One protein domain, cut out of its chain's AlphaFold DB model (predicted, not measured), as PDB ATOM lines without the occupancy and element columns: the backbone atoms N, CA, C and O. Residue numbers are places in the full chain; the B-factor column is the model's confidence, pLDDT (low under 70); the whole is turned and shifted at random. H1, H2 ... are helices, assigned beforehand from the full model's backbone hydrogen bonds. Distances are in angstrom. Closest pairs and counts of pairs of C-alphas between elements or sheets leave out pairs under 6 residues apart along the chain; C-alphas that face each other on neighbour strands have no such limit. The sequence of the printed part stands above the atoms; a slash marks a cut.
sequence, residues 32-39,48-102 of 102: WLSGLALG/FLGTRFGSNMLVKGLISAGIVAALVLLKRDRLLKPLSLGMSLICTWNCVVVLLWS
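AT A GLANCE: This is residues 32 to 39 and 48 to 102 of the 102 residues of a protein of Candidatus Bathyarchaeota archaeon (UniProt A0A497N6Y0). A long helical hairpin, H3 and H4, opens as a narrow V from its turn at residues 74 to 76, and the short helix H1 packs on residues 91 to 98 of H4 at the open end. The four-residue H2 lies near H1 and the beginning of H3. The printed part has 63 residues with four named helices, in the order H1, H2, H3, H4, and no named strand; the class is all helix. The whole is loose, with a radius of gyration of the C-alphas of 13.6 A, and elongated, spanning 42 by 22 by 16 A.

IN THESE COORDINATES: H1 takes residues 32 to 39, from C-alpha 32 at (168.973, 230.281, 223.101), and measures 10.4 A. H2 is residues 50 to 53, 5.9 A. H3 is residues 57 to 73, 24.0 A, from C-alpha 57 at (164.546, 232.164, 218.794). H4 is residues 77 to 101, 36.8 A, ending with C-alpha 101 at (182.232, 223.880, 228.166).

HOW THE PARTS SIT: H1 touches H4, the closest C-alphas being those of Ala 37 and Val 98, 6.0 A apart. They run the same way at a shallow tilt of 33 degrees, only just short of steep. H1 and H2 are close but not clearly touching, with C-alphas 38 and 51 closest at 7.8 A. H3 and H4 form a helical hairpin, opposite ways at a shallow tilt of 19 degrees; they touch through residues 68 to 71 and 77 to 80 alone, closest at C-alphas 71 and 77, 5.9 A. H2 and H4 are apart. Every O i to N i+4 pair is within hydrogen-bond range in H1 and H3, and 19 of 21 in H4; H2 is too short for one.

THE WHOLE: C-alphas 75 and 102 are the farthest apart, 42.2 A. Residues 40 to 47 are not printed, and C-alphas 39 and 48 stand 19.8 A apart across this cut. The links H2 to H3 and H3 to H4 are tight. Mean pLDDT of the printed part is 74.2; residues 37 to 39, 48 to 56 and 101 to 102 are under 70.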
ATOM      1  N   TRP A  32     167.990 229.486 222.369       79.19
ATOM      2  CA  TRP A  32     168.973 230.281 223.101       79.19
ATOM      3  C   TRP A  32     170.221 229.474 223.453       79.19
ATOM      4  O   TRP A  32     171.333 229.920 223.184       79.19
ATOM      5  N   LEU A  33     170.036 228.263 223.984       74.31
ATOM      6  CA  LEU A  33     171.118 227.333 224.307       74.31
ATOM      7  C   LEU A  33     171.928 226.946 223.066       74.31
ATOM      8  O   LEU A  33     173.154 226.929 223.113       74.31
ATOM      9  N   SER A  34     171.249 226.700 221.944       72.94
ATOM     10  CA  SER A  34     171.899 226.426 220.657       72.94
ATOM     11  C   SER A  34     172.679 227.648 220.151       72.94
ATOM     12  O   SER A  34     173.781 227.504 219.628       72.94
ATOM     13  N   GLY A  35     172.156 228.862 220.356       70.19
ATOM     14  CA  GLY A  35     172.860 230.113 220.067       70.19
ATOM     15  C   GLY A  35     174.115 230.313 220.924       70.19
ATOM     16  O   GLY A  35     175.155 230.699 220.394       70.19
ATOM     17  N   LEU A  36     174.045 230.002 222.222       71.38
ATOM     18  CA  LEU A  36     175.208 230.031 223.113       71.38
ATOM     19  C   LEU A  36     176.258 228.993 222.701       71.38
ATOM     20  O   LEU A  36     177.430 229.340 222.599       71.38
ATOM     21  N   ALA A  37     175.841 227.762 222.395       67.06
ATOM     22  CA  ALA A  37     176.738 226.703 221.934       67.06
ATOM     23  C   ALA A  37     177.445 227.069 220.613       67.06
ATOM     24  O   ALA A  37     178.645 226.851 220.462       67.06
ATOM     25  N   LEU A  38     176.738 227.688 219.662       67.62
ATOM     26  CA  LEU A  38     177.356 228.214 218.437       67.62
ATOM     27  C   LEU A  38     178.341 229.353 218.723       67.62
ATOM     28  O   LEU A  38     179.385 229.441 218.079       67.62
ATOM     29  N   GLY A  39     178.023 230.213 219.694       63.84
ATOM     30  CA  GLY A  39     178.902 231.293 220.145       63.84
ATOM     31  C   GLY A  39     180.199 230.796 220.791       63.84
ATOM     32  O   GLY A  39     181.224 231.461 220.666       63.84
ATOM     33  N   PHE A  48     167.847 219.507 210.018       55.00
ATOM     34  CA  PHE A  48     166.641 220.064 209.395       55.00
ATOM     35  C   PHE A  48     166.626 221.593 209.267       55.00
ATOM     36  O   PHE A  48     165.959 222.110 208.377       55.00
ATOM     37  N   LEU A  49     167.321 222.323 210.145       54.56
ATOM     38  CA  LEU A  49     167.276 223.795 210.193       54.56
ATOM     39  C   LEU A  49     168.643 224.447 209.920       54.56
ATOM     40  O   LEU A  49     168.699 225.620 209.554       54.56
ATOM     41  N   GLY A  50     169.747 223.700 210.027       56.94
ATOM     42  CA  GLY A  50     171.096 224.244 209.859       56.94
ATOM     43  C   GLY A  50     171.486 225.265 210.939       56.94
ATOM     44  O   GLY A  50     170.659 225.726 211.726       56.94
ATOM     45  N   THR A  51     172.762 225.653 210.942       56.88
ATOM     46  CA  THR A  51     173.404 226.508 211.965       56.88
ATOM     47  C   THR A  51     172.823 227.928 212.089       56.88
ATOM     48  O   THR A  51     173.035 228.617 213.085       56.88
ATOM     49  N   ARG A  52     172.111 228.414 211.062       57.16
ATOM     50  CA  ARG A  52     171.556 229.783 211.016       57.16
ATOM     51  C   ARG A  52     170.102 229.887 211.472       57.16
ATOM     52  O   ARG A  52     169.700 230.952 211.932       57.16
ATOM     53  N   PHE A  53     169.307 228.827 211.317       56.06
ATOM     54  CA  PHE A  53     167.891 228.844 211.704       56.06
ATOM     55  C   PHE A  53     167.626 228.091 213.011       56.06
ATOM     56  O   PHE A  53     166.617 228.371 213.657       56.06
ATOM     57  N   GLY A  54     168.520 227.191 213.435       58.75
ATOM     58  CA  GLY A  54     168.393 226.469 214.702       58.75
ATOM     59  C   GLY A  54     168.628 227.338 215.950       58.75
ATOM     60  O   GLY A  54     167.935 227.165 216.954       58.75
ATOM     61  N   SER A  55     169.496 228.348 215.865       61.16
ATOM     62  CA  SER A  55     169.725 229.348 216.926       61.16
ATOM     63  C   SER A  55     168.710 230.494 216.965       61.16
ATOM     64  O   SER A  55     168.683 231.277 217.917       61.16
ATOM     65  N   ASN A  56     167.863 230.633 215.943       68.75
ATOM     66  CA  ASN A  56     166.986 231.789 215.836       68.75
ATOM     67  C   ASN A  56     165.709 231.589 216.671       68.75
ATOM     68  O   ASN A  56     164.786 230.870 216.273       68.75
ATOM     69  N   MET A  57     165.651 232.257 217.829       72.75
ATOM     70  CA  MET A  57     164.546 232.164 218.794       72.75
ATOM     71  C   MET A  57     163.173 232.404 218.165       72.75
ATOM     72  O   MET A  57     162.220 231.694 218.480       72.75
ATOM     73  N   LEU A  58     163.073 233.377 217.255       73.25
ATOM     74  CA  LEU A  58     161.817 233.704 216.577       73.25
ATOM     75  C   LEU A  58     161.343 232.557 215.682       73.25
ATOM     76  O   LEU A  58     160.151 232.263 215.643       73.25
ATOM     77  N   VAL A  59     162.265 231.878 214.999       73.25
ATOM     78  CA  VAL A  59     161.946 230.785 214.072       73.25
ATOM     79  C   VAL A  59     161.500 229.543 214.843       73.25
ATOM     80  O   VAL A  59     160.426 229.013 214.563       73.25
ATOM     81  N   LYS A  60     162.246 229.121 215.874       75.56
ATOM     82  CA  LYS A  60     161.831 228.006 216.753       75.56
ATOM     83  C   LYS A  60     160.541 228.328 217.525       75.56
ATOM     84  O   LYS A  60     159.680 227.460 217.680       75.56
ATOM     85  N   GLY A  61     160.352 229.585 217.930       75.12
ATOM     86  CA  GLY A  61     159.107 230.079 218.520       75.12
ATOM     87  C   GLY A  61     157.909 229.947 217.573       75.12
ATOM     88  O   GLY A  61     156.906 229.340 217.945       75.12
ATOM     89  N   LEU A  62     158.017 230.426 216.328       79.94
ATOM     90  CA  LEU A  62     156.944 230.310 215.331       79.94
ATOM     91  C   LEU A  62     156.638 228.856 214.954       79.94
ATOM     92  O   LEU A  62     155.468 228.486 214.849       79.94
ATOM     93  N   ILE A  63     157.666 228.024 214.776       80.38
ATOM     94  CA  ILE A  63     157.490 226.602 214.454       80.38
ATOM     95  C   ILE A  63     156.770 225.891 215.604       80.38
ATOM     96  O   ILE A  63     155.797 225.175 215.372       80.38
ATOM     97  N   SER A  64     157.196 226.122 216.849       80.38
ATOM     98  CA  SER A  64     156.555 225.512 218.017       80.38
ATOM     99  C   SER A  64     155.112 225.986 218.206       80.38
ATOM    100  O   SER A  64     154.236 225.158 218.462       80.38
ATOM    101  N   ALA A  65     154.826 227.271 217.977       78.31
ATOM    102  CA  ALA A  65     153.464 227.800 217.967       78.31
ATOM    103  C   ALA A  65     152.601 227.148 216.871       78.31
ATOM    104  O   ALA A  65     151.459 226.769 217.134       78.31
ATOM    105  N   GLY A  66     153.151 226.947 215.670       81.50
ATOM    106  CA  GLY A  66     152.482 226.245 214.572       81.50
ATOM    107  C   GLY A  66     152.180 224.778 214.893       81.50
ATOM    108  O   GLY A  66     151.068 224.310 214.651       81.50
ATOM    109  N   ILE A  67     153.130 224.064 215.507       81.56
ATOM    110  CA  ILE A  67     152.951 222.671 215.954       81.56
ATOM    111  C   ILE A  67     151.860 222.584 217.029       81.56
ATOM    112  O   ILE A  67     150.993 221.712 216.959       81.56
ATOM    113  N   VAL A  68     151.864 223.504 217.999       81.12
ATOM    114  CA  VAL A  68     150.831 223.584 219.040       81.12
ATOM    115  C   VAL A  68     149.460 223.858 218.425       81.12
ATOM    116  O   VAL A  68     148.508 223.139 218.727       81.12
ATOM    117  N   ALA A  69     149.356 224.842 217.528       79.44
ATOM    118  CA  ALA A  69     148.108 225.163 216.842       79.44
ATOM    119  C   ALA A  69     147.579 223.958 216.050       79.44
ATOM    120  O   ALA A  69     146.406 223.605 216.178       79.44
ATOM    121  N   ALA A  70     148.445 223.266 215.306       81.56
ATOM    122  CA  ALA A  70     148.082 222.059 214.570       81.56
ATOM    123  C   ALA A  70     147.603 220.929 215.499       81.56
ATOM    124  O   ALA A  70     146.578 220.302 215.230       81.56
ATOM    125  N   LEU A  71     148.288 220.684 216.620       81.00
ATOM    126  CA  LEU A  71     147.907 219.650 217.592       81.00
ATOM    127  C   LEU A  71     146.564 219.942 218.268       81.00
ATOM    128  O   LEU A  71     145.766 219.018 218.462       81.00
ATOM    129  N   VAL A  72     146.301 221.210 218.593       79.62
ATOM    130  CA  VAL A  72     145.023 221.654 219.164       79.62
ATOM    131  C   VAL A  72     143.895 221.503 218.141       79.62
ATOM    132  O   VAL A  72     142.859 220.920 218.465       79.62
ATOM    133  N   LEU A  73     144.104 221.938 216.893       80.19
ATOM    134  CA  LEU A  73     143.115 221.810 215.811       80.19
ATOM    135  C   LEU A  73     142.796 220.344 215.482       80.19
ATOM    136  O   LEU A  73     141.638 219.998 215.249       80.19
ATOM    137  N   LEU A  74     143.797 219.462 215.534       82.56
ATOM    138  CA  LEU A  74     143.639 218.023 215.307       82.56
ATOM    139  C   LEU A  74     143.121 217.255 216.536       82.56
ATOM    140  O   LEU A  74     143.028 216.025 216.480       82.56
ATOM    141  N   LYS A  75     142.799 217.940 217.648       77.19
ATOM    142  CA  LYS A  75     142.381 217.331 218.930       77.19
ATOM    143  C   LYS A  75     143.332 216.222 219.403       77.19
ATOM    144  O   LYS A  75     142.918 215.208 219.967       77.19
ATOM    145  N   ARG A  76     144.626 216.398 219.126       78.06
ATOM    146  CA  ARG A  76     145.717 215.482 219.482       78.06
ATOM    147  C   ARG A  76     146.533 216.041 220.647       78.06
ATOM    148  O   ARG A  76     147.745 215.868 220.713       78.06
ATOM    149  N   ASP A  77     145.861 216.664 221.611       73.50
ATOM    150  CA  ASP A  77     146.470 217.263 222.803       73.50
ATOM    151  C   ASP A  77     147.306 216.260 223.617       73.50
ATOM    152  O   ASP A  77     148.333 216.620 224.188       73.50
ATOM    153  N   ARG A  78     146.953 214.968 223.587       76.69
ATOM    154  CA  ARG A  78     147.727 213.916 224.266       76.69
ATOM    155  C   ARG A  78     149.172 213.791 223.771       76.69
ATOM    156  O   ARG A  78     150.010 213.304 224.526       76.69
ATOM    157  N   LEU A  79     149.467 214.224 222.542       76.81
ATOM    158  CA  LEU A  79     150.822 214.221 221.979       76.81
ATOM    159  C   LEU A  79     151.678 215.396 222.470       76.81
ATOM    160  O   LEU A  79     152.897 215.271 222.450       76.81
ATOM    161  N   LEU A  80     151.084 216.483 222.987       77.81
ATOM    162  CA  LEU A  80     151.844 217.606 223.564       77.81
ATOM    163  C   LEU A  80     152.697 217.166 224.754       77.81
ATOM    164  O   LEU A  80     153.789 217.686 224.963       77.81
ATOM    165  N   LYS A  81     152.209 216.194 225.528       78.19
ATOM    166  CA  LYS A  81     152.882 215.696 226.730       78.19
ATOM    167  C   LYS A  81     154.225 215.012 226.422       78.19
ATOM    168  O   LYS A  81     155.232 215.474 226.955       78.19
ATOM    169  N   PRO A  82     154.289 213.966 225.567       80.94
ATOM    170  CA  PRO A  82     155.563 213.367 225.180       80.94
ATOM    171  C   PRO A  82     156.445 214.333 224.378       80.94
ATOM    172  O   PRO A  82     157.656 214.308 224.567       80.94
ATOM    173  N   LEU A  83     155.868 215.224 223.557       80.62
ATOM    174  CA  LEU A  83     156.645 216.248 222.842       80.62
ATOM    175  C   LEU A  83     157.363 217.202 223.802       80.62
ATOM    176  O   LEU A  83     158.559 217.431 223.658       80.62
ATOM    177  N   SER A  84     156.649 217.726 224.800       81.44
ATOM    178  CA  SER A  84     157.221 218.629 225.809       81.44
ATOM    179  C   SER A  84     158.296 217.938 226.636       81.44
ATOM    180  O   SER A  84     159.318 218.539 226.944       81.44
ATOM    181  N   LEU A  85     158.099 216.658 226.956       83.31
ATOM    182  CA  LEU A  85     159.080 215.872 227.699       83.31
ATOM    183  C   LEU A  85     160.348 215.614 226.871       83.31
ATOM    184  O   LEU A  85     161.450 215.786 227.384       83.31
ATOM    185  N   GLY A  86     160.200 215.287 225.583       82.94
ATOM    186  CA  GLY A  86     161.325 215.171 224.652       82.94
ATOM    187  C   GLY A  86     162.108 216.480 224.527       82.94
ATOM    188  O   GLY A  86     163.328 216.484 224.664       82.94
ATOM    189  N   MET A  87     161.404 217.606 224.374       80.94
ATOM    190  CA  MET A  87     162.038 218.926 224.291       80.94
ATOM    191  C   MET A  87     162.738 219.335 225.587       80.94
ATOM    192  O   MET A  87     163.804 219.942 225.545       80.94
ATOM    193  N   SER A  88     162.194 218.946 226.741       80.62
ATOM    194  CA  SER A  88     162.851 219.148 228.033       80.62
ATOM    195  C   SER A  88     164.158 218.361 228.138       80.62
ATOM    196  O   SER A  88     165.133 218.883 228.679       80.62
ATOM    197  N   LEU A  89     164.204 217.131 227.614       82.62
ATOM    198  CA  LEU A  89     165.429 216.326 227.577       82.62
ATOM    199  C   LEU A  89     166.503 216.996 226.713       82.62
ATOM    200  O   LEU A  89     167.646 217.112 227.146       82.62
ATOM    201  N   ILE A  90     166.114 217.475 225.528       79.19
ATOM    202  CA  ILE A  90     167.013 218.169 224.595       79.19
ATOM    203  C   ILE A  90     167.547 219.461 225.227       79.19
ATOM    204  O   ILE A  90     168.758 219.668 225.251       79.19
ATOM    205  N   CYS A  91     166.678 220.283 225.826       80.06
ATOM    206  CA  CYS A  91     167.092 221.478 226.568       80.06
ATOM    207  C   CYS A  91     168.077 221.149 227.692       80.06
ATOM    208  O   CYS A  91     169.079 221.839 227.852       80.06
ATOM    209  N   THR A  92     167.801 220.101 228.473       81.38
ATOM    210  CA  THR A  92     168.670 219.697 229.590       81.38
ATOM    211  C   THR A  92     170.034 219.257 229.078       81.38
ATOM    212  O   THR A  92     171.051 219.686 229.612       81.38
ATOM    213  N   TRP A  93     170.066 218.459 228.010       78.56
ATOM    214  CA  TRP A  93     171.302 218.049 227.353       78.56
ATOM    215  C   TRP A  93     172.107 219.252 226.856       78.56
ATOM    216  O   TRP A  93     173.278 219.385 227.199       78.56
ATOM    217  N   ASN A  94     171.471 220.169 226.122       75.00
ATOM    218  CA  ASN A  94     172.126 221.375 225.620       75.00
ATOM    219  C   ASN A  94     172.636 222.268 226.759       75.00
ATOM    220  O   ASN A  94     173.736 222.804 226.671       75.00
ATOM    221  N   CYS A  95     171.885 222.381 227.857       77.88
ATOM    222  CA  CYS A  95     172.310 223.118 229.046       77.88
ATOM    223  C   CYS A  95     173.544 222.490 229.702       77.88
ATOM    224  O   CYS A  95     174.493 223.202 230.020       77.88
ATOM    225  N   VAL A  96     173.572 221.161 229.842       80.94
ATOM    226  CA  VAL A  96     174.744 220.440 230.358       80.94
ATOM    227  C   VAL A  96     175.949 220.653 229.452       80.94
ATOM    228  O   VAL A  96     177.020 220.955 229.962       80.94
ATOM    229  N   VAL A  97     175.789 220.551 228.130       76.88
ATOM    230  CA  VAL A  97     176.886 220.783 227.177       76.88
ATOM    231  C   VAL A  97     177.436 222.203 227.309       76.88
ATOM    232  O   VAL A  97     178.645 222.362 227.418       76.88
ATOM    233  N   VAL A  98     176.572 223.222 227.359       73.12
ATOM    234  CA  VAL A  98     177.000 224.623 227.517       73.12
ATOM    235  C   VAL A  98     177.699 224.852 228.860       73.12
ATOM    236  O   VAL A  98     178.732 225.510 228.891       73.12
ATOM    237  N   LEU A  99     177.179 224.300 229.962       77.19
ATOM    238  CA  LEU A  99     177.784 224.445 231.293       77.19
ATOM    239  C   LEU A  99     179.112 223.698 231.438       77.19
ATOM    240  O   LEU A  99     179.988 224.168 232.151       77.19
ATOM    241  N   LEU A 100     179.257 222.534 230.802       76.56
ATOM    242  CA  LEU A 100     180.490 221.745 230.862       76.56
ATOM    243  C   LEU A 100     181.633 222.395 230.064       76.56
ATOM    244  O   LEU A 100     182.795 222.080 230.303       76.56
ATOM    245  N   TRP A 101     181.292 223.249 229.095       63.69
ATOM    246  CA  TRP A 101     182.232 223.880 228.166       63.69
ATOM    247  C   TRP A 101     182.420 225.389 228.380       63.69
ATOM    248  O   TRP A 101     183.201 226.003 227.650       63.69
ATOM    249  N   SER A 102     181.703 225.977 229.343       54.84
ATOM    250  CA  SER A 102     181.893 227.354 229.813       54.84
ATOM    251  C   SER A 102     182.872 227.412 230.977       54.84
ATOM    252  O   SER A 102     183.427 228.519 231.151       54.84
TER     253      SER A 102